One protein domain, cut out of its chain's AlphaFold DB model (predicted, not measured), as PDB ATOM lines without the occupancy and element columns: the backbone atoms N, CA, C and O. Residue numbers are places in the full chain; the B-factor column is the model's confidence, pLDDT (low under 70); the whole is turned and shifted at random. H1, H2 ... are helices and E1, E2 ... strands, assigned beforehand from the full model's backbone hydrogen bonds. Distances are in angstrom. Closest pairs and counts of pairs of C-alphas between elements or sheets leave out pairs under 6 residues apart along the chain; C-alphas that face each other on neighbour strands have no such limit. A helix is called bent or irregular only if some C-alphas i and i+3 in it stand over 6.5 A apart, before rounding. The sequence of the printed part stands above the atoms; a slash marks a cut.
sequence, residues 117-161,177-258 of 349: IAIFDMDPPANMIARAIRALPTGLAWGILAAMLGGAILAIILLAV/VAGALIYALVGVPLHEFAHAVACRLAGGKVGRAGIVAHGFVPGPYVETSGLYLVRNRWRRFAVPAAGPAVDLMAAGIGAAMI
ATOM      1  N   ILE A 117      23.029 -37.163 -99.913       62.94
ATOM      2  CA  ILE A 117      22.081 -38.272 -99.875       62.94
ATOM      3  C   ILE A 117      21.491 -38.264 -98.473       62.94
ATOM      4  O   ILE A 117      22.167 -38.653 -97.528       62.94
ATOM      5  N   ALA A 118      20.260 -37.774 -98.324       64.12
ATOM      6  CA  ALA A 118      19.529 -37.866 -97.065       64.12
ATOM      7  C   ALA A 118      19.011 -39.298 -96.901       64.12
ATOM      8  O   ALA A 118      18.217 -39.759 -97.719       64.12
ATOM      9  N   ILE A 119      19.473 -39.998 -95.866       65.31
ATOM     10  CA  ILE A 119      19.205 -41.430 -95.679       65.31
ATOM     11  C   ILE A 119      18.146 -41.633 -94.597       65.31
ATOM     12  O   ILE A 119      17.243 -42.446 -94.768       65.31
ATOM     13  N   PHE A 120      18.216 -40.872 -93.502       72.56
ATOM     14  CA  PHE A 120      17.393 -41.112 -92.321       72.56
ATOM     15  C   PHE A 120      16.952 -39.806 -91.657       72.56
ATOM     16  O   PHE A 120      17.660 -38.799 -91.702       72.56
ATOM     17  N   ASP A 121      15.773 -39.809 -91.041       73.75
ATOM     18  CA  ASP A 121      15.327 -38.703 -90.197       73.75
ATOM     19  C   ASP A 121      15.957 -38.845 -88.801       73.75
ATOM     20  O   ASP A 121      15.591 -39.741 -88.047       73.75
ATOM     21  N   MET A 122      16.932 -37.996 -88.456       79.75
ATOM     22  CA  MET A 122      17.598 -38.067 -87.142       79.75
ATOM     23  C   MET A 122      16.789 -37.449 -86.015       79.75
ATOM     24  O   MET A 122      17.193 -37.503 -84.851       79.75
ATOM     25  N   ASP A 123      15.629 -36.893 -86.332       78.75
ATOM     26  CA  ASP A 123      14.820 -36.191 -85.370       78.75
ATOM     27  C   ASP A 123      14.254 -37.086 -84.250       78.75
ATOM     28  O   ASP A 123      14.444 -36.742 -83.075       78.75
ATOM     29  N   PRO A 124      13.645 -38.259 -84.535       85.38
ATOM     30  CA  PRO A 124      13.137 -39.147 -83.492       85.38
ATOM     31  C   PRO A 124      14.205 -39.657 -82.505       85.38
ATOM     32  O   PRO A 124      13.978 -39.514 -81.295       85.38
ATOM     33  N   PRO A 125      15.364 -40.210 -82.936       87.12
ATOM     34  CA  PRO A 125      16.372 -40.694 -81.993       87.12
ATOM     35  C   PRO A 125      17.008 -39.545 -81.206       87.12
ATOM     36  O   PRO A 125      17.175 -39.658 -79.990       87.12
ATOM     37  N   ALA A 126      17.280 -38.401 -81.846       87.50
ATOM     38  CA  ALA A 126      17.825 -37.237 -81.154       87.50
ATOM     39  C   ALA A 126      16.849 -36.698 -80.098       87.50
ATOM     40  O   ALA A 126      17.251 -36.363 -78.984       87.50
ATOM     41  N   ASN A 127      15.551 -36.650 -80.412       89.19
ATOM     42  CA  ASN A 127      14.526 -36.195 -79.478       89.19
ATOM     43  C   ASN A 127      14.311 -37.180 -78.318       89.19
ATOM     44  O   ASN A 127      14.034 -36.756 -77.197       89.19
ATOM     45  N   MET A 128      14.454 -38.488 -78.546       91.31
ATOM     46  CA  MET A 128      14.403 -39.487 -77.475       91.31
ATOM     47  C   MET A 128      15.508 -39.248 -76.441       91.31
ATOM     48  O   MET A 128      15.213 -39.107 -75.254       91.31
ATOM     49  N   ILE A 129      16.756 -39.114 -76.893       93.31
ATOM     50  CA  ILE A 129      17.899 -38.849 -76.011       93.31
ATOM     51  C   ILE A 129      17.783 -37.467 -75.359       93.31
ATOM     52  O   ILE A 129      17.980 -37.335 -74.154       93.31
ATOM     53  N   ALA A 130      17.376 -36.440 -76.108       91.50
ATOM     54  CA  ALA A 130      17.165 -35.105 -75.552       91.50
ATOM     55  C   ALA A 130      16.085 -35.090 -74.455       91.50
ATOM     56  O   ALA A 130      16.231 -34.369 -73.468       91.50
ATOM     57  N   ARG A 131      15.014 -35.889 -74.585       92.62
ATOM     58  CA  ARG A 131      14.007 -36.061 -73.524       92.62
ATOM     59  C   ARG A 131      14.588 -36.753 -72.296       92.62
ATOM     60  O   ARG A 131      14.336 -36.280 -71.194       92.62
ATOM     61  N   ALA A 132      15.380 -37.807 -72.481       92.81
ATOM     62  CA  ALA A 132      16.050 -38.488 -71.374       92.81
ATOM     63  C   ALA A 132      16.990 -37.536 -70.612       92.81
ATOM     64  O   ALA A 132      16.918 -37.443 -69.392       92.81
ATOM     65  N   ILE A 133      17.791 -36.742 -71.330       92.25
ATOM     66  CA  ILE A 133      18.673 -35.733 -70.725       92.25
ATOM     67  C   ILE A 133      17.863 -34.655 -69.992       92.25
ATOM     68  O   ILE A 133      18.239 -34.246 -68.899       92.25
ATOM     69  N   ARG A 134      16.733 -34.206 -70.553       91.38
ATOM     70  CA  ARG A 134      15.841 -33.224 -69.903       91.38
ATOM     71  C   ARG A 134      15.117 -33.762 -68.672       91.38
ATOM     72  O   ARG A 134      14.683 -32.959 -67.855       91.38
ATOM     73  N   ALA A 135      14.946 -35.078 -68.565       93.62
ATOM     74  CA  ALA A 135      14.350 -35.707 -67.393       93.62
ATOM     75  C   ALA A 135      15.316 -35.732 -66.198       93.62
ATOM     76  O   ALA A 135      14.873 -35.815 -65.054       93.62
ATOM     77  N   LEU A 136      16.628 -35.637 -66.446       93.12
ATOM     78  CA  LEU A 136      17.623 -35.526 -65.386       93.12
ATOM     79  C   LEU A 136      17.574 -34.129 -64.748       93.12
ATOM     80  O   LEU A 136      17.406 -33.129 -65.454       93.12
ATOM     81  N   PRO A 137      17.805 -34.018 -63.427       94.81
ATOM     82  CA  PRO A 137      18.056 -32.731 -62.797       94.81
ATOM     83  C   PRO A 137      19.207 -32.012 -63.505       94.81
ATOM     84  O   PRO A 137      20.270 -32.596 -63.716       94.81
ATOM     85  N   THR A 138      19.024 -30.733 -63.836       91.00
ATOM     86  CA  THR A 138      20.006 -29.948 -64.604       91.00
ATOM     87  C   THR A 138      21.416 -30.034 -64.012       91.00
ATOM     88  O   THR A 138      22.376 -30.229 -64.751       91.00
ATOM     89  N   GLY A 139      21.548 -29.951 -62.682       93.38
ATOM     90  CA  GLY A 139      22.842 -30.075 -62.001       93.38
ATOM     91  C   GLY A 139      23.505 -31.441 -62.202       93.38
ATOM     92  O   GLY A 139      24.709 -31.501 -62.430       93.38
ATOM     93  N   LEU A 140      22.723 -32.525 -62.203       94.69
ATOM     94  CA  LEU A 140      23.228 -33.874 -62.460       94.69
ATOM     95  C   LEU A 140      23.670 -34.034 -63.918       94.69
ATOM     96  O   LEU A 140      24.750 -34.559 -64.164       94.69
ATOM     97  N   ALA A 141      22.884 -33.544 -64.880       92.31
ATOM     98  CA  ALA A 141      23.247 -33.606 -66.297       92.31
ATOM     99  C   ALA A 141      24.573 -32.873 -66.580       92.31
ATOM    100  O   ALA A 141      25.453 -33.414 -67.251       92.31
ATOM    101  N   TRP A 142      24.749 -31.671 -66.017       93.00
ATOM    102  CA  TRP A 142      26.016 -30.939 -66.107       93.00
ATOM    103  C   TRP A 142      27.151 -31.630 -65.352       93.00
ATOM    104  O   TRP A 142      28.269 -31.648 -65.855       93.00
ATOM    105  N   GLY A 143      26.876 -32.224 -64.187       96.44
ATOM    106  CA  GLY A 143      27.857 -32.992 -63.422       96.44
ATOM    107  C   GLY A 143      28.379 -34.208 -64.188       96.44
ATOM    108  O   GLY A 143      29.587 -34.409 -64.251       96.44
ATOM    109  N   ILE A 144      27.493 -34.969 -64.839       95.62
ATOM    110  CA  ILE A 144      27.866 -36.107 -65.695       95.62
ATOM    111  C   ILE A 144      28.718 -35.624 -66.869       95.62
ATOM    112  O   ILE A 144      29.796 -36.163 -67.101       95.62
ATOM    113  N   LEU A 145      28.279 -34.579 -67.578       94.88
ATOM    114  CA  LEU A 145      29.038 -34.031 -68.703       94.88
ATOM    115  C   LEU A 145      30.431 -33.546 -68.266       94.88
ATOM    116  O   LEU A 145      31.423 -33.843 -68.930       94.88
ATOM    117  N   ALA A 146      30.513 -32.837 -67.138       96.50
ATOM    118  CA  ALA A 146      31.772 -32.361 -66.575       96.50
ATOM    119  C   ALA A 146      32.684 -33.517 -66.146       96.50
ATOM    120  O   ALA A 146      33.883 -33.455 -66.394       96.50
ATOM    121  N   ALA A 147      32.134 -34.582 -65.559       97.69
ATOM    122  CA  ALA A 147      32.893 -35.772 -65.189       97.69
ATOM    123  C   ALA A 147      33.431 -36.514 -66.421       97.69
ATOM    124  O   ALA A 147      34.590 -36.917 -66.428       97.69
ATOM    125  N   MET A 148      32.631 -36.650 -67.483       97.50
ATOM    126  CA  MET A 148      33.063 -37.290 -68.730       97.50
ATOM    127  C   MET A 148      34.176 -36.496 -69.422       97.50
ATOM    128  O   MET A 148      35.211 -37.059 -69.771       97.50
ATOM    129  N   LEU A 149      33.994 -35.180 -69.583       97.81
ATOM    130  CA  LEU A 149      35.006 -34.314 -70.193       97.81
ATOM    131  C   LEU A 149      36.257 -34.205 -69.318       97.81
ATOM    132  O   LEU A 149      37.370 -34.319 -69.820       97.81
ATOM    133  N   GLY A 150      36.081 -34.030 -68.008       98.12
ATOM    134  CA  GLY A 150      37.173 -33.971 -67.043       98.12
ATOM    135  C   GLY A 150      37.968 -35.273 -66.991       98.12
ATOM    136  O   GLY A 150      39.191 -35.226 -66.989       98.12
ATOM    137  N   GLY A 151      37.296 -36.426 -67.027       98.38
ATOM    138  CA  GLY A 151      37.936 -37.740 -67.089       98.38
ATOM    139  C   GLY A 151      38.721 -37.954 -68.382       98.38
ATOM    140  O   GLY A 151      39.856 -38.421 -68.330       98.38
ATOM    141  N   ALA A 152      38.167 -37.551 -69.530       98.31
ATOM    142  CA  ALA A 152      38.868 -37.619 -70.810       98.31
ATOM    143  C   ALA A 152      40.126 -36.736 -70.825       98.31
ATOM    144  O   ALA A 152      41.206 -37.201 -71.188       98.31
ATOM    145  N   ILE A 153      40.005 -35.486 -70.365       98.31
ATOM    146  CA  ILE A 153      41.133 -34.553 -70.239       98.31
ATOM    147  C   ILE A 153      42.177 -35.107 -69.268       98.31
ATOM    148  O   ILE A 153      43.365 -35.092 -69.579       98.31
ATOM    149  N   LEU A 154      41.752 -35.632 -68.117       98.31
ATOM    150  CA  LEU A 154      42.649 -36.216 -67.125       98.31
ATOM    151  C   LEU A 154      43.420 -37.407 -67.701       98.31
ATOM    152  O   LEU A 154      44.629 -37.466 -67.524       98.31
ATOM    153  N   ALA A 155      42.759 -38.322 -68.418       98.25
ATOM    154  CA  ALA A 155      43.423 -39.458 -69.057       98.25
ATOM    155  C   ALA A 155      44.480 -39.004 -70.076       98.25
ATOM    156  O   ALA A 155      45.593 -39.522 -70.073       98.25
ATOM    157  N   ILE A 156      44.163 -37.999 -70.902       97.44
ATOM    158  CA  ILE A 156      45.113 -37.431 -71.869       97.44
ATOM    159  C   ILE A 156      46.297 -36.776 -71.148       97.44
ATOM    160  O   ILE A 156      47.437 -37.016 -71.530       97.44
ATOM    161  N   ILE A 157      46.053 -35.988 -70.096       96.88
ATOM    162  CA  ILE A 157      47.118 -35.331 -69.321       96.88
ATOM    163  C   ILE A 157      48.012 -36.371 -68.644       96.88
ATOM    164  O   ILE A 157      49.228 -36.284 -68.772       96.88
ATOM    165  N   LEU A 158      47.428 -37.354 -67.950       97.56
ATOM    166  CA  LEU A 158      48.173 -38.419 -67.275       97.56
ATOM    167  C   LEU A 158      49.018 -39.230 -68.255       97.56
ATOM    168  O   LEU A 158      50.141 -39.603 -67.922       97.56
ATOM    169  N   LEU A 159      48.497 -39.482 -69.458       96.75
ATOM    170  CA  LEU A 159      49.269 -40.114 -70.514       96.75
ATOM    171  C   LEU A 159      50.405 -39.204 -70.985       96.75
ATOM    172  O   LEU A 159      51.534 -39.667 -71.021       96.75
ATOM    173  N   ALA A 160      50.124 -37.934 -71.290       94.44
ATOM    174  CA  ALA A 160      51.087 -36.982 -71.842       94.44
ATOM    175  C   ALA A 160      52.277 -36.687 -70.916       94.44
ATOM    176  O   ALA A 160      53.376 -36.439 -71.397       94.44
ATOM    177  N   VAL A 161      52.075 -36.718 -69.594       94.75
ATOM    178  CA  VAL A 161      53.166 -36.567 -68.609       94.75
ATOM    179  C   VAL A 161      53.780 -37.903 -68.185       94.75
ATOM    180  O   VAL A 161      54.747 -37.930 -67.425       94.75
ATOM    181  N   VAL A 177      44.597 -50.675 -87.478       96.75
ATOM    182  CA  VAL A 177      43.392 -50.412 -88.290       96.75
ATOM    183  C   VAL A 177      42.108 -50.431 -87.458       96.75
ATOM    184  O   VAL A 177      41.226 -49.605 -87.682       96.75
ATOM    185  N   ALA A 178      42.005 -51.315 -86.461       97.44
ATOM    186  CA  ALA A 178      40.824 -51.366 -85.600       97.44
ATOM    187  C   ALA A 178      40.562 -50.046 -84.849       97.44
ATOM    188  O   ALA A 178      39.405 -49.657 -84.741       97.44
ATOM    189  N   GLY A 179      41.590 -49.314 -84.399       97.38
ATOM    190  CA  GLY A 179      41.395 -48.009 -83.751       97.38
ATOM    191  C   GLY A 179      40.804 -46.974 -84.712       97.38
ATOM    192  O   GLY A 179      39.853 -46.271 -84.369       97.38
ATOM    193  N   ALA A 180      41.294 -46.952 -85.955       96.75
ATOM    194  CA  ALA A 180      40.754 -46.094 -87.006       96.75
ATOM    195  C   ALA A 180      39.315 -46.485 -87.392       96.75
ATOM    196  O   ALA A 180      38.466 -45.610 -87.552       96.75
ATOM    197  N   LEU A 181      39.015 -47.786 -87.495       96.81
ATOM    198  CA  LEU A 181      37.667 -48.281 -87.794       96.81
ATOM    199  C   LEU A 181      36.677 -47.980 -86.670       96.81
ATOM    200  O   LEU A 181      35.560 -47.563 -86.961       96.81
ATOM    201  N   ILE A 182      37.074 -48.142 -85.404       97.75
ATOM    202  CA  ILE A 182      36.247 -47.763 -84.252       97.75
ATOM    203  C   ILE A 182      35.876 -46.285 -84.363       97.75
ATOM    204  O   ILE A 182      34.699 -45.938 -84.279       97.75
ATOM    205  N   TYR A 183      36.849 -45.409 -84.617       96.81
ATOM    206  CA  TYR A 183      36.548 -43.990 -84.749       96.81
ATOM    207  C   TYR A 183      35.657 -43.687 -85.961       96.81
ATOM    208  O   TYR A 183      34.652 -42.995 -85.829       96.81
ATOM    209  N   ALA A 184      35.965 -44.244 -87.132       92.75
ATOM    210  CA  ALA A 184      35.200 -43.993 -88.350       92.75
ATOM    211  C   ALA A 184      33.747 -44.499 -88.269       92.75
ATOM    212  O   ALA A 184      32.838 -43.834 -88.760       92.75
ATOM    213  N   LEU A 185      33.522 -45.668 -87.658       91.81
ATOM    214  CA  LEU A 185      32.207 -46.316 -87.591       91.81
ATOM    215  C   LEU A 185      31.391 -45.921 -86.358       91.81
ATOM    216  O   LEU A 185      30.173 -46.078 -86.372       91.81
ATOM    217  N   VAL A 186      32.035 -45.434 -85.294       94.38
ATOM    218  CA  VAL A 186      31.373 -45.100 -84.022       94.38
ATOM    219  C   VAL A 186      31.595 -43.640 -83.644       94.38
ATOM    220  O   VAL A 186      30.623 -42.928 -83.407       94.38
ATOM    221  N   GLY A 187      32.844 -43.173 -83.637       94.50
ATOM    222  CA  GLY A 187      33.202 -41.798 -83.275       94.50
ATOM    223  C   GLY A 187      32.554 -40.748 -84.178       94.50
ATOM    224  O   GLY A 187      31.815 -39.898 -83.690       94.50
ATOM    225  N   VAL A 188      32.750 -40.848 -85.496       91.06
ATOM    226  CA  VAL A 188      32.204 -39.875 -86.459       91.06
ATOM    227  C   VAL A 188      30.660 -39.864 -86.458       91.06
ATOM    228  O   VAL A 188      30.072 -38.784 -86.402       91.06
ATOM    229  N   PRO A 189      29.947 -41.010 -86.447       90.12
ATOM    230  CA  PRO A 189      28.492 -40.991 -86.287       90.12
ATOM    231  C   PRO A 189      28.021 -40.414 -84.948       90.12
ATOM    232  O   PRO A 189      27.016 -39.704 -84.922       90.12
ATOM    233  N   LEU A 190      28.726 -40.684 -83.841       93.06
ATOM    234  CA  LEU A 190      28.405 -40.091 -82.538       93.06
ATOM    235  C   LEU A 190      28.626 -38.578 -82.524       93.06
ATOM    236  O   LEU A 190      27.821 -37.874 -81.919       93.06
ATOM    237  N   HIS A 191      29.665 -38.081 -83.195       94.69
ATOM    238  CA  HIS A 191      29.933 -36.653 -83.363       94.69
ATOM    239  C   HIS A 191      28.737 -35.954 -84.025       94.69
ATOM    240  O   HIS A 191      28.137 -35.040 -83.454       94.69
ATOM    241  N   GLU A 192      28.298 -36.462 -85.179       89.94
ATOM    242  CA  GLU A 192      27.133 -35.928 -85.891       89.94
ATOM    243  C   GLU A 192      25.841 -36.057 -85.067       89.94
ATOM    244  O   GLU A 192      25.027 -35.130 -84.978       89.94
ATOM    245  N   PHE A 193      25.652 -37.197 -84.396       89.56
ATOM    246  CA  PHE A 193      24.496 -37.417 -83.532       89.56
ATOM    247  C   PHE A 193      24.475 -36.467 -82.326       89.56
ATOM    248  O   PHE A 193      23.406 -36.005 -81.918       89.56
ATOM    249  N   ALA A 194      25.637 -36.104 -81.780       92.81
ATOM    250  CA  ALA A 194      25.739 -35.150 -80.686       92.81
ATOM    251  C   ALA A 194      25.245 -33.756 -81.100       92.81
ATOM    252  O   ALA A 194      24.515 -33.126 -80.329       92.81
ATOM    253  N   HIS A 195      25.523 -33.304 -82.330       91.50
ATOM    254  CA  HIS A 195      24.928 -32.071 -82.864       91.50
ATOM    255  C   HIS A 195      23.401 -32.150 -82.939       91.50
ATOM    256  O   HIS A 195      22.713 -31.197 -82.556       91.50
ATOM    257  N   ALA A 196      22.852 -33.286 -83.382       89.69
ATOM    258  CA  ALA A 196      21.408 -33.517 -83.442       89.69
ATOM    259  C   ALA A 196      20.764 -33.379 -82.051       89.69
ATOM    260  O   ALA A 196      19.826 -32.598 -81.846       89.69
ATOM    261  N   VAL A 197      21.305 -34.102 -81.067       91.62
ATOM    262  CA  VAL A 197      20.821 -34.086 -79.680       91.62
ATOM    263  C   VAL A 197      20.946 -32.686 -79.082       91.62
ATOM    264  O   VAL A 197      19.982 -32.175 -78.506       91.62
ATOM    265  N   ALA A 198      22.090 -32.022 -79.261       92.25
ATOM    266  CA  ALA A 198      22.316 -30.670 -78.766       92.25
ATOM    267  C   ALA A 198      21.360 -29.651 -79.409       92.25
ATOM    268  O   ALA A 198      20.822 -28.787 -78.712       92.25
ATOM    269  N   CYS A 199      21.074 -29.775 -80.709       89.25
ATOM    270  CA  CYS A 199      20.096 -28.938 -81.405       89.25
ATOM    271  C   CYS A 199      18.689 -29.126 -80.821       89.25
ATOM    272  O   CYS A 199      18.007 -28.142 -80.504       89.25
ATOM    273  N   ARG A 200      18.282 -30.377 -80.561       89.00
ATOM    274  CA  ARG A 200      17.019 -30.667 -79.870       89.00
ATOM    275  C   ARG A 200      16.982 -30.090 -78.463       89.00
ATOM    276  O   ARG A 200      15.992 -29.440 -78.117       89.00
ATOM    277  N   LEU A 201      18.047 -30.245 -77.674       90.00
ATOM    278  CA  LEU A 201      18.169 -29.665 -76.332       90.00
ATOM    279  C   LEU A 201      18.079 -28.135 -76.356       90.00
ATOM    280  O   LEU A 201      17.374 -27.561 -75.520       90.00
ATOM    281  N   ALA A 202      18.692 -27.491 -77.353       86.56
ATOM    282  CA  ALA A 202      18.633 -26.050 -77.573       86.56
ATOM    283  C   ALA A 202      17.223 -25.539 -77.932       86.56
ATOM    284  O   ALA A 202      16.944 -24.352 -77.739       86.56
ATOM    285  N   GLY A 203      16.331 -26.433 -78.379       82.44
ATOM    286  CA  GLY A 203      14.960 -26.134 -78.800       82.44
ATOM    287  C   GLY A 203      14.795 -25.977 -80.315       82.44
ATOM    288  O   GLY A 203      13.736 -25.541 -80.758       82.44
ATOM    289  N   GLY A 204      15.822 -26.309 -81.101       78.38
ATOM    290  CA  GLY A 204      15.749 -26.349 -82.560       78.38
ATOM    291  C   GLY A 204      15.066 -27.621 -83.069       78.38
ATOM    292  O   GLY A 204      14.978 -28.630 -82.365       78.38
ATOM    293  N   LYS A 205      14.570 -27.575 -84.309       74.19
ATOM    294  CA  LYS A 205      14.214 -28.780 -85.071       74.19
ATOM    295  C   LYS A 205      15.477 -29.363 -85.707       74.19
ATOM    296  O   LYS A 205      16.320 -28.602 -86.186       74.19
ATOM    297  N   VAL A 206      15.599 -30.686 -85.699       76.94
ATOM    298  CA  VAL A 206      16.642 -31.403 -86.436       76.94
ATOM    299  C   VAL A 206      16.035 -31.852 -87.758       76.94
ATOM    300  O   VAL A 206      14.863 -32.216 -87.817       76.94
ATOM    301  N   GLY A 207      16.806 -31.708 -88.828       70.00
ATOM    302  CA  GLY A 207      16.440 -32.162 -90.159       70.00
ATOM    303  C   GLY A 207      16.903 -33.595 -90.406       70.00
ATOM    304  O   GLY A 207      17.058 -34.410 -89.494       70.00
ATOM    305  N   ARG A 208      17.153 -33.911 -91.673       71.25
ATOM    306  CA  ARG A 208      17.578 -35.255 -92.074       71.25
ATOM    307  C   ARG A 208      19.077 -35.424 -91.846       71.25
ATOM    308  O   ARG A 208      19.841 -34.464 -91.960       71.25
ATOM    309  N   ALA A 209      19.494 -36.656 -91.584       67.12
ATOM    310  CA  ALA A 209      20.890 -37.041 -91.684       67.12
ATOM    311  C   ALA A 209      21.136 -37.929 -92.888       67.12
ATOM    312  O   ALA A 209      20.245 -38.597 -93.427       67.12
ATOM    313  N   GLY A 210      22.374 -37.910 -93.335       66.56
ATOM    314  CA  GLY A 210      22.751 -38.547 -94.572       66.56
ATOM    315  C   GLY A 210      24.246 -38.684 -94.707       66.56
ATOM    316  O   GLY A 210      24.989 -38.468 -93.756       66.56
ATOM    317  N   ILE A 211      24.666 -39.016 -95.918       64.75
ATOM    318  CA  ILE A 211      26.070 -38.994 -96.305       64.75
ATOM    319  C   ILE A 211      26.267 -37.800 -97.230       64.75
ATOM    320  O   ILE A 211      25.504 -37.589 -98.182       64.75
ATOM    321  N   VAL A 212      27.289 -37.010 -96.933       63.34
ATOM    322  CA  VAL A 212      27.730 -35.896 -97.758       63.34
ATOM    323  C   VAL A 212      29.186 -36.123 -98.159       63.34
ATOM    324  O   VAL A 212      30.035 -36.468 -97.341       63.34
ATOM    325  N   ALA A 213      29.484 -35.957 -99.445       48.12
ATOM    326  CA  ALA A 213      30.852 -36.060 -99.941       48.12
ATOM    327  C   ALA A 213      31.585 -34.723 -99.758       48.12
ATOM    328  O   ALA A 213      31.415 -33.799-100.554       48.12
ATOM    329  N   HIS A 214      32.424 -34.596 -98.731       53.19
ATOM    330  CA  HIS A 214      33.325 -33.451 -98.604       53.19
ATOM    331  C   HIS A 214      34.527 -33.650 -99.543       53.19
ATOM    332  O   HIS A 214      35.565 -34.185 -99.164       53.19
ATOM    333  N   GLY A 215      34.378 -33.265-100.814       57.34
ATOM    334  CA  GLY A 215      35.378 -33.571-101.841       57.34
ATOM    335  C   GLY A 215      35.327 -35.052-102.231       57.34
ATOM    336  O   GLY A 215      34.308 -35.494-102.755       57.34
ATOM    337  N   PHE A 216      36.404 -35.805-101.984       39.00
ATOM    338  CA  PHE A 216      36.483 -37.251-102.266       39.00
ATOM    339  C   PHE A 216      36.155 -38.143-101.059       39.00
ATOM    340  O   PHE A 216      36.085 -39.359-101.214       39.00
ATOM    341  N   VAL A 217      35.945 -37.567 -99.871       47.53
ATOM    342  CA  VAL A 217      35.673 -38.334 -98.648       47.53
ATOM    343  C   VAL A 217      34.175 -38.272 -98.327       47.53
ATOM    344  O   VAL A 217      33.662 -37.185 -98.038       47.53
ATOM    345  N   PRO A 218      33.442 -39.398 -98.392       54.75
ATOM    346  CA  PRO A 218      32.086 -39.463 -97.868       54.75
ATOM    347  C   PRO A 218      32.130 -39.429 -96.336       54.75
ATOM    348  O   PRO A 218      32.865 -40.193 -95.717       54.75
ATOM    349  N   GLY A 219      31.338 -38.552 -95.726       62.12
ATOM    350  CA  GLY A 219      31.152 -38.491 -94.277       62.12
ATOM    351  C   GLY A 219      29.672 -38.358 -93.921       62.12
ATOM    352  O   GLY A 219      28.890 -37.886 -94.755       62.12
ATOM    353  N   PRO A 220      29.257 -38.793 -92.721       68.25
ATOM    354  CA  PRO A 220      27.915 -38.515 -92.241       68.25
ATOM    355  C   PRO A 220      27.714 -36.998 -92.086       68.25
ATOM    356  O   PRO A 220      28.667 -36.243 -91.935       68.25
ATOM    357  N   TYR A 221      26.467 -36.554 -92.183       73.81
ATOM    358  CA  TYR A 221      26.072 -35.169 -91.934       73.81
ATOM    359  C   TYR A 221      24.684 -35.139 -91.316       73.81
ATOM    360  O   TYR A 221      23.794 -35.852 -91.789       73.81
ATOM    361  N   VAL A 222      24.480 -34.267 -90.331       69.44
ATOM    362  CA  VAL A 222      23.159 -33.936 -89.783       69.44
ATOM    363  C   VAL A 222      22.763 -32.505 -90.139       69.44
ATOM    364  O   VAL A 222      23.476 -31.539 -89.878       69.44
ATOM    365  N   GLU A 223      21.553 -32.337 -90.675       67.88
ATOM    366  CA  GLU A 223      20.995 -31.010 -90.904       67.88
ATOM    367  C   GLU A 223      20.465 -30.383 -89.607       67.88
ATOM    368  O   GLU A 223      19.430 -30.773 -89.070       67.88
ATOM    369  N   THR A 224      21.148 -29.353 -89.105       63.81
ATOM    370  CA  THR A 224      20.734 -28.590 -87.913       63.81
ATOM    371  C   THR A 224      20.173 -27.211 -88.272       63.81
ATOM    372  O   THR A 224      20.498 -26.207 -87.635       63.81
ATOM    373  N   SER A 225      19.320 -27.128 -89.297       60.84
ATOM    374  CA  SER A 225      18.721 -25.862 -89.759       60.84
ATOM    375  C   SER A 225      17.909 -25.139 -88.670       60.84
ATOM    376  O   SER A 225      17.871 -23.907 -88.624       60.84
ATOM    377  N   GLY A 226      17.351 -25.872 -87.700       60.28
ATOM    378  CA  GLY A 226      16.673 -25.294 -86.536       60.28
ATOM    379  C   GLY A 226      17.559 -24.421 -85.638       60.28
ATOM    380  O   GLY A 226      17.030 -23.606 -84.881       60.28
ATOM    381  N   LEU A 227      18.890 -24.525 -85.744       70.44
ATOM    382  CA  LEU A 227      19.836 -23.701 -84.990       70.44
ATOM    383  C   LEU A 227      19.661 -22.202 -85.270       70.44
ATOM    384  O   LEU A 227      19.835 -21.378 -84.369       70.44
ATOM    385  N   TYR A 228      19.263 -21.832 -86.494       66.38
ATOM    386  CA  TYR A 228      19.077 -20.431 -86.882       66.38
ATOM    387  C   TYR A 228      17.967 -19.727 -86.090       66.38
ATOM    388  O   TYR A 228      18.047 -18.512 -85.881       66.38
ATOM    389  N   LEU A 229      16.987 -20.491 -85.596       70.12
ATOM    390  CA  LEU A 229      15.864 -20.003 -84.791       70.12
ATOM    391  C   LEU A 229      16.217 -19.844 -83.301       70.12
ATOM    392  O   LEU A 229      15.502 -19.167 -82.558       70.12
ATOM    393  N   VAL A 230      17.329 -20.431 -82.844       77.19
ATOM    394  CA  VAL A 230      17.748 -20.371 -81.441       77.19
ATOM    395  C   VAL A 230      18.318 -18.983 -81.122       77.19
ATOM    396  O   VAL A 230      19.301 -18.527 -81.706       77.19
ATOM    397  N   ARG A 231      17.712 -18.292 -80.151       77.62
ATOM    398  CA  ARG A 231      18.120 -16.928 -79.760       77.62
ATOM    399  C   ARG A 231      19.257 -16.879 -78.746       77.62
ATOM    400  O   ARG A 231      20.073 -15.965 -78.785       77.62
ATOM    401  N   ASN A 232      19.302 -17.833 -77.819       86.00
ATOM    402  CA  ASN A 232      20.318 -17.843 -76.773       86.00
ATOM    403  C   ASN A 232      21.678 -18.242 -77.368       86.00
ATOM    404  O   ASN A 232      21.838 -19.361 -77.855       86.00
ATOM    405  N   ARG A 233      22.660 -17.334 -77.293       87.19
ATOM    406  CA  ARG A 233      24.001 -17.544 -77.857       87.19
ATOM    407  C   ARG A 233      24.742 -18.753 -77.281       87.19
ATOM    408  O   ARG A 233      25.426 -19.440 -78.025       87.19
ATOM    409  N   TRP A 234      24.551 -19.063 -75.998       91.25
ATOM    410  CA  TRP A 234      25.194 -20.202 -75.335       91.25
ATOM    411  C   TRP A 234      24.592 -21.528 -75.786       91.25
ATOM    412  O   TRP A 234      25.313 -22.489 -76.022       91.25
ATOM    413  N   ARG A 235      23.271 -21.566 -75.996       90.50
ATOM    414  CA  ARG A 235      22.622 -22.729 -76.619       90.50
ATOM    415  C   ARG A 235      23.076 -22.912 -78.062       90.50
ATOM    416  O   ARG A 235      23.280 -24.041 -78.479       90.50
ATOM    417  N   ARG A 236      23.273 -21.818 -78.805       89.50
ATOM    418  CA  ARG A 236      23.841 -21.891 -80.157       89.50
ATOM    419  C   ARG A 236      25.296 -22.328 -80.183       89.50
ATOM    420  O   ARG A 236      25.672 -22.967 -81.146       89.50
ATOM    421  N   PHE A 237      26.082 -21.979 -79.168       93.62
ATOM    422  CA  PHE A 237      27.456 -22.452 -79.001       93.62
ATOM    423  C   PHE A 237      27.491 -23.951 -78.684       93.62
ATOM    424  O   PHE A 237      28.306 -24.677 -79.241       93.62
ATOM    425  N   ALA A 238      26.580 -24.423 -77.828       93.44
ATOM    426  CA  ALA A 238      26.541 -25.816 -77.394       93.44
ATOM    427  C   ALA A 238      26.301 -26.809 -78.543       93.44
ATOM    428  O   ALA A 238      26.768 -27.936 -78.462       93.44
ATOM    429  N   VAL A 239      25.594 -26.403 -79.605       91.50
ATOM    430  CA  VAL A 239      25.322 -27.273 -80.761       91.50
ATOM    431  C   VAL A 239      26.596 -27.652 -81.521       91.50
ATOM    432  O   VAL A 239      26.904 -28.837 -81.519       91.50
ATOM    433  N   PRO A 240      27.372 -26.723 -82.114       91.62
ATOM    434  CA  PRO A 240      28.643 -27.055 -82.752       91.62
ATOM    435  C   PRO A 240      29.701 -27.537 -81.748       91.62
ATOM    436  O   PRO A 240      30.590 -28.271 -82.130       91.62
ATOM    437  N   ALA A 241      29.606 -27.213 -80.453       95.62
ATOM    438  CA  ALA A 241      30.537 -27.755 -79.456       95.62
ATOM    439  C   ALA A 241      30.312 -29.248 -79.129       95.62
ATOM    440  O   ALA A 241      31.197 -29.885 -78.561       95.62
ATOM    441  N   ALA A 242      29.137 -29.805 -79.447       95.81
ATOM    442  CA  ALA A 242      28.768 -31.163 -79.054       95.81
ATOM    443  C   ALA A 242      29.585 -32.252 -79.773       95.81
ATOM    444  O   ALA A 242      29.982 -33.217 -79.126       95.81
ATOM    445  N   GLY A 243      29.872 -32.082 -81.065       95.19
ATOM    446  CA  GLY A 243      30.725 -32.992 -81.839       95.19
ATOM    447  C   GLY A 243      32.165 -33.044 -81.304       95.19
ATOM    448  O   GLY A 243      32.596 -34.098 -80.840       95.19
ATOM    449  N   PRO A 244      32.875 -31.903 -81.217       97.19
ATOM    450  CA  PRO A 244      34.201 -31.812 -80.601       97.19
ATOM    451  C   PRO A 244      34.279 -32.383 -79.176       97.19
ATOM    452  O   PRO A 244      35.295 -32.955 -78.783       97.19
ATOM    453  N   ALA A 245      33.210 -32.264 -78.382       97.81
ATOM    454  CA  ALA A 245      33.143 -32.891 -77.065       97.81
ATOM    455  C   ALA A 245      33.185 -34.430 -77.147       97.81
ATOM    456  O   ALA A 245      33.867 -35.055 -76.335       97.81
ATOM    457  N   VAL A 246      32.509 -35.039 -78.128       97.75
ATOM    458  CA  VAL A 246      32.585 -36.486 -78.397       97.75
ATOM    459  C   VAL A 246      33.983 -36.888 -78.853       97.75
ATOM    460  O   VAL A 246      34.511 -37.883 -78.360       97.75
ATOM    461  N   ASP A 247      34.610 -36.112 -79.737       97.94
ATOM    462  CA  ASP A 247      35.964 -36.410 -80.223       97.94
ATOM    463  C   ASP A 247      36.988 -36.381 -79.087       97.94
ATOM    464  O   ASP A 247      37.845 -37.260 -78.986       97.94
ATOM    465  N   LEU A 248      36.857 -35.415 -78.174       98.31
ATOM    466  CA  LEU A 248      37.684 -35.340 -76.974       98.31
ATOM    467  C   LEU A 248      37.456 -36.541 -76.047       98.31
ATOM    468  O   LEU A 248      38.417 -37.088 -75.507       98.31
ATOM    469  N   MET A 249      36.206 -36.983 -75.874       98.50
ATOM    470  CA  MET A 249      35.903 -38.194 -75.103       98.50
ATOM    471  C   MET A 249      36.514 -39.440 -75.752       98.50
ATOM    472  O   MET A 249      37.129 -40.240 -75.052       98.50
ATOM    473  N   ALA A 250      36.411 -39.592 -77.076       98.50
ATOM    474  CA  ALA A 250      37.020 -40.699 -77.812       98.50
ATOM    475  C   ALA A 250      38.555 -40.694 -77.694       98.50
ATOM    476  O   ALA A 250      39.159 -41.743 -77.458       98.50
ATOM    477  N   ALA A 251      39.178 -39.512 -77.750       98.38
ATOM    478  CA  ALA A 251      40.605 -39.350 -77.487       98.38
ATOM    479  C   ALA A 251      40.982 -39.769 -76.056       98.38
ATOM    480  O   ALA A 251      41.955 -40.495 -75.864       98.38
ATOM    481  N   GLY A 252      40.180 -39.376 -75.061       98.50
ATOM    482  CA  GLY A 252      40.359 -39.782 -73.666       98.50
ATOM    483  C   GLY A 252      40.224 -41.289 -73.448       98.50
ATOM    484  O   GLY A 252      40.993 -41.865 -72.682       98.50
ATOM    485  N   ILE A 253      39.301 -41.949 -74.155       98.56
ATOM    486  CA  ILE A 253      39.172 -43.414 -74.145       98.56
ATOM    487  C   ILE A 253      40.432 -44.059 -74.730       98.56
ATOM    488  O   ILE A 253      40.982 -44.967 -74.112       98.56
ATOM    489  N   GLY A 254      40.928 -43.571 -75.871       98.19
ATOM    490  CA  GLY A 254      42.185 -44.050 -76.451       98.19
ATOM    491  C   GLY A 254      43.374 -43.881 -75.498       98.19
ATOM    492  O   GLY A 254      44.147 -44.819 -75.304       98.19
ATOM    493  N   ALA A 255      43.466 -42.734 -74.817       98.19
ATOM    494  CA  ALA A 255      44.487 -42.490 -73.801       98.19
ATOM    495  C   ALA A 255      44.372 -43.457 -72.610       98.19
ATOM    496  O   ALA A 255      45.368 -44.031 -72.169       98.19
ATOM    497  N   ALA A 256      43.152 -43.695 -72.120       98.12
ATOM    498  CA  ALA A 256      42.895 -44.652 -71.050       98.12
ATOM    499  C   ALA A 256      43.251 -46.091 -71.460       98.12
ATOM    500  O   ALA A 256      43.807 -46.827 -70.650       98.12
ATOM    501  N   MET A 257      42.992 -46.486 -72.711       98.06
ATOM    502  CA  MET A 257      43.393 -47.798 -73.230       98.06
ATOM    503  C   MET A 257      44.912 -47.988 -73.185       98.06
ATOM    504  O   MET A 257      45.359 -49.057 -72.788       98.06
ATOM    505  N   ILE A 258      45.698 -46.960 -73.523       97.25
ATOM    506  CA  ILE A 258      47.167 -47.011 -73.415       97.25
ATOM    507  C   ILE A 258      47.600 -47.092 -71.947       97.25
ATOM    508  O   ILE A 258      48.430 -47.921 -71.574       97.25
TER     509      ILE A 258
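What this domain is: This is residues 117 to 161 and 177 to 258 of the 349 residues of a protein of Paracoccus sp. 1011MAR3C25 (UniProt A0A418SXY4). Three long helices make the body: H5 runs through the middle, with H2 packed on one side of it and the bent H3 on the other. H1 crosses H3b, the second arm of H3, at a steep angle, and a small three-stranded sheet packs through E3 on the same arm, its other face bare. The printed part has 127 residues, with elements in the order E1, H1, H2, H3, E2, E3, H4, H5; the sheet runs E1, E2, E3, antiparallel throughout, and the class is mostly helix. The whole is compact, with a radius of gyration of the C-alphas of 15.5 A and spans of 44 by 42 by 23 A.

Where its parts are: Find C-alpha 117 at (22.081, -38.272, -99.875), where E1 begins and runs to residue 121. H1 follows, residues 123 to 135, 18.0 A long, then H2, residues 138 to 160, 32.7 A. H3, residues 177 to 202, was assigned as one helix by its hydrogen bonds but is bent, with C-alphas 185 and 188 6.5 A apart; its arms are H3a, residues 177 to 185, 11.9 A, and H3b, residues 188 to 202, 21.3 A. Next come E2, residues 208 to 214, 17.1 A, E3, residues 217 to 222, 16.0 A, and the short H4, residues 225 to 229. H5, residues 233 to 258, spans 37.7 A, has a kink of 45 degrees near residue 241, and ends at C-alpha 258 at (47.167, -47.011, -73.415).

How they stand to each other: Start at H3b, which touches H5 with the closest C-alphas at His 191 and Gly 243, 4.0 A, opposite ways at a shallow tilt of 34 degrees, only just short of steep. H1 touches H3b at Ala 126 and Val 197, 4.6 A between closest C-alphas, at a steep tilt of 61 degrees. H2 touches H5 at Ala 152 and Gly 252, 3.9 A between closest C-alphas, at a steep tilt of 43 degrees. H3b is on the sheet, over E3, at a height over the sheet of 7.0 A: two layers, a helix on one face of a sheet. Look at the hairpin E2 and E3 for N 212 and O 219, 2.8 A, and at E1 and E2 for N 209 and O 120, 2.8 A, both within hydrogen-bond range. H4 only just touches H3b, with 3 pairs of C-alphas within 8 A, the closest Cys 199 and Leu 227 at 6.4 A. In H1, H2, H3a and H3b every O i to N i+4 pair is within hydrogen-bond range; H5 has 19 of 22, and H4 0 of 1, with 2 of 2 O i to N i+3 pairs.

The domain as a whole: The C-alphas farthest apart are those of Ile 117 and Val 161, 44.1 A. Residues 162 to 176 are not printed, and C-alphas 161 and 177 are 26.0 A apart across this cut. The links printed whole are tight. Mean pLDDT of the printed part is 86.4; look for values under 70 at residues 117 to 119, 209 to 220, 222 to 226 and 228.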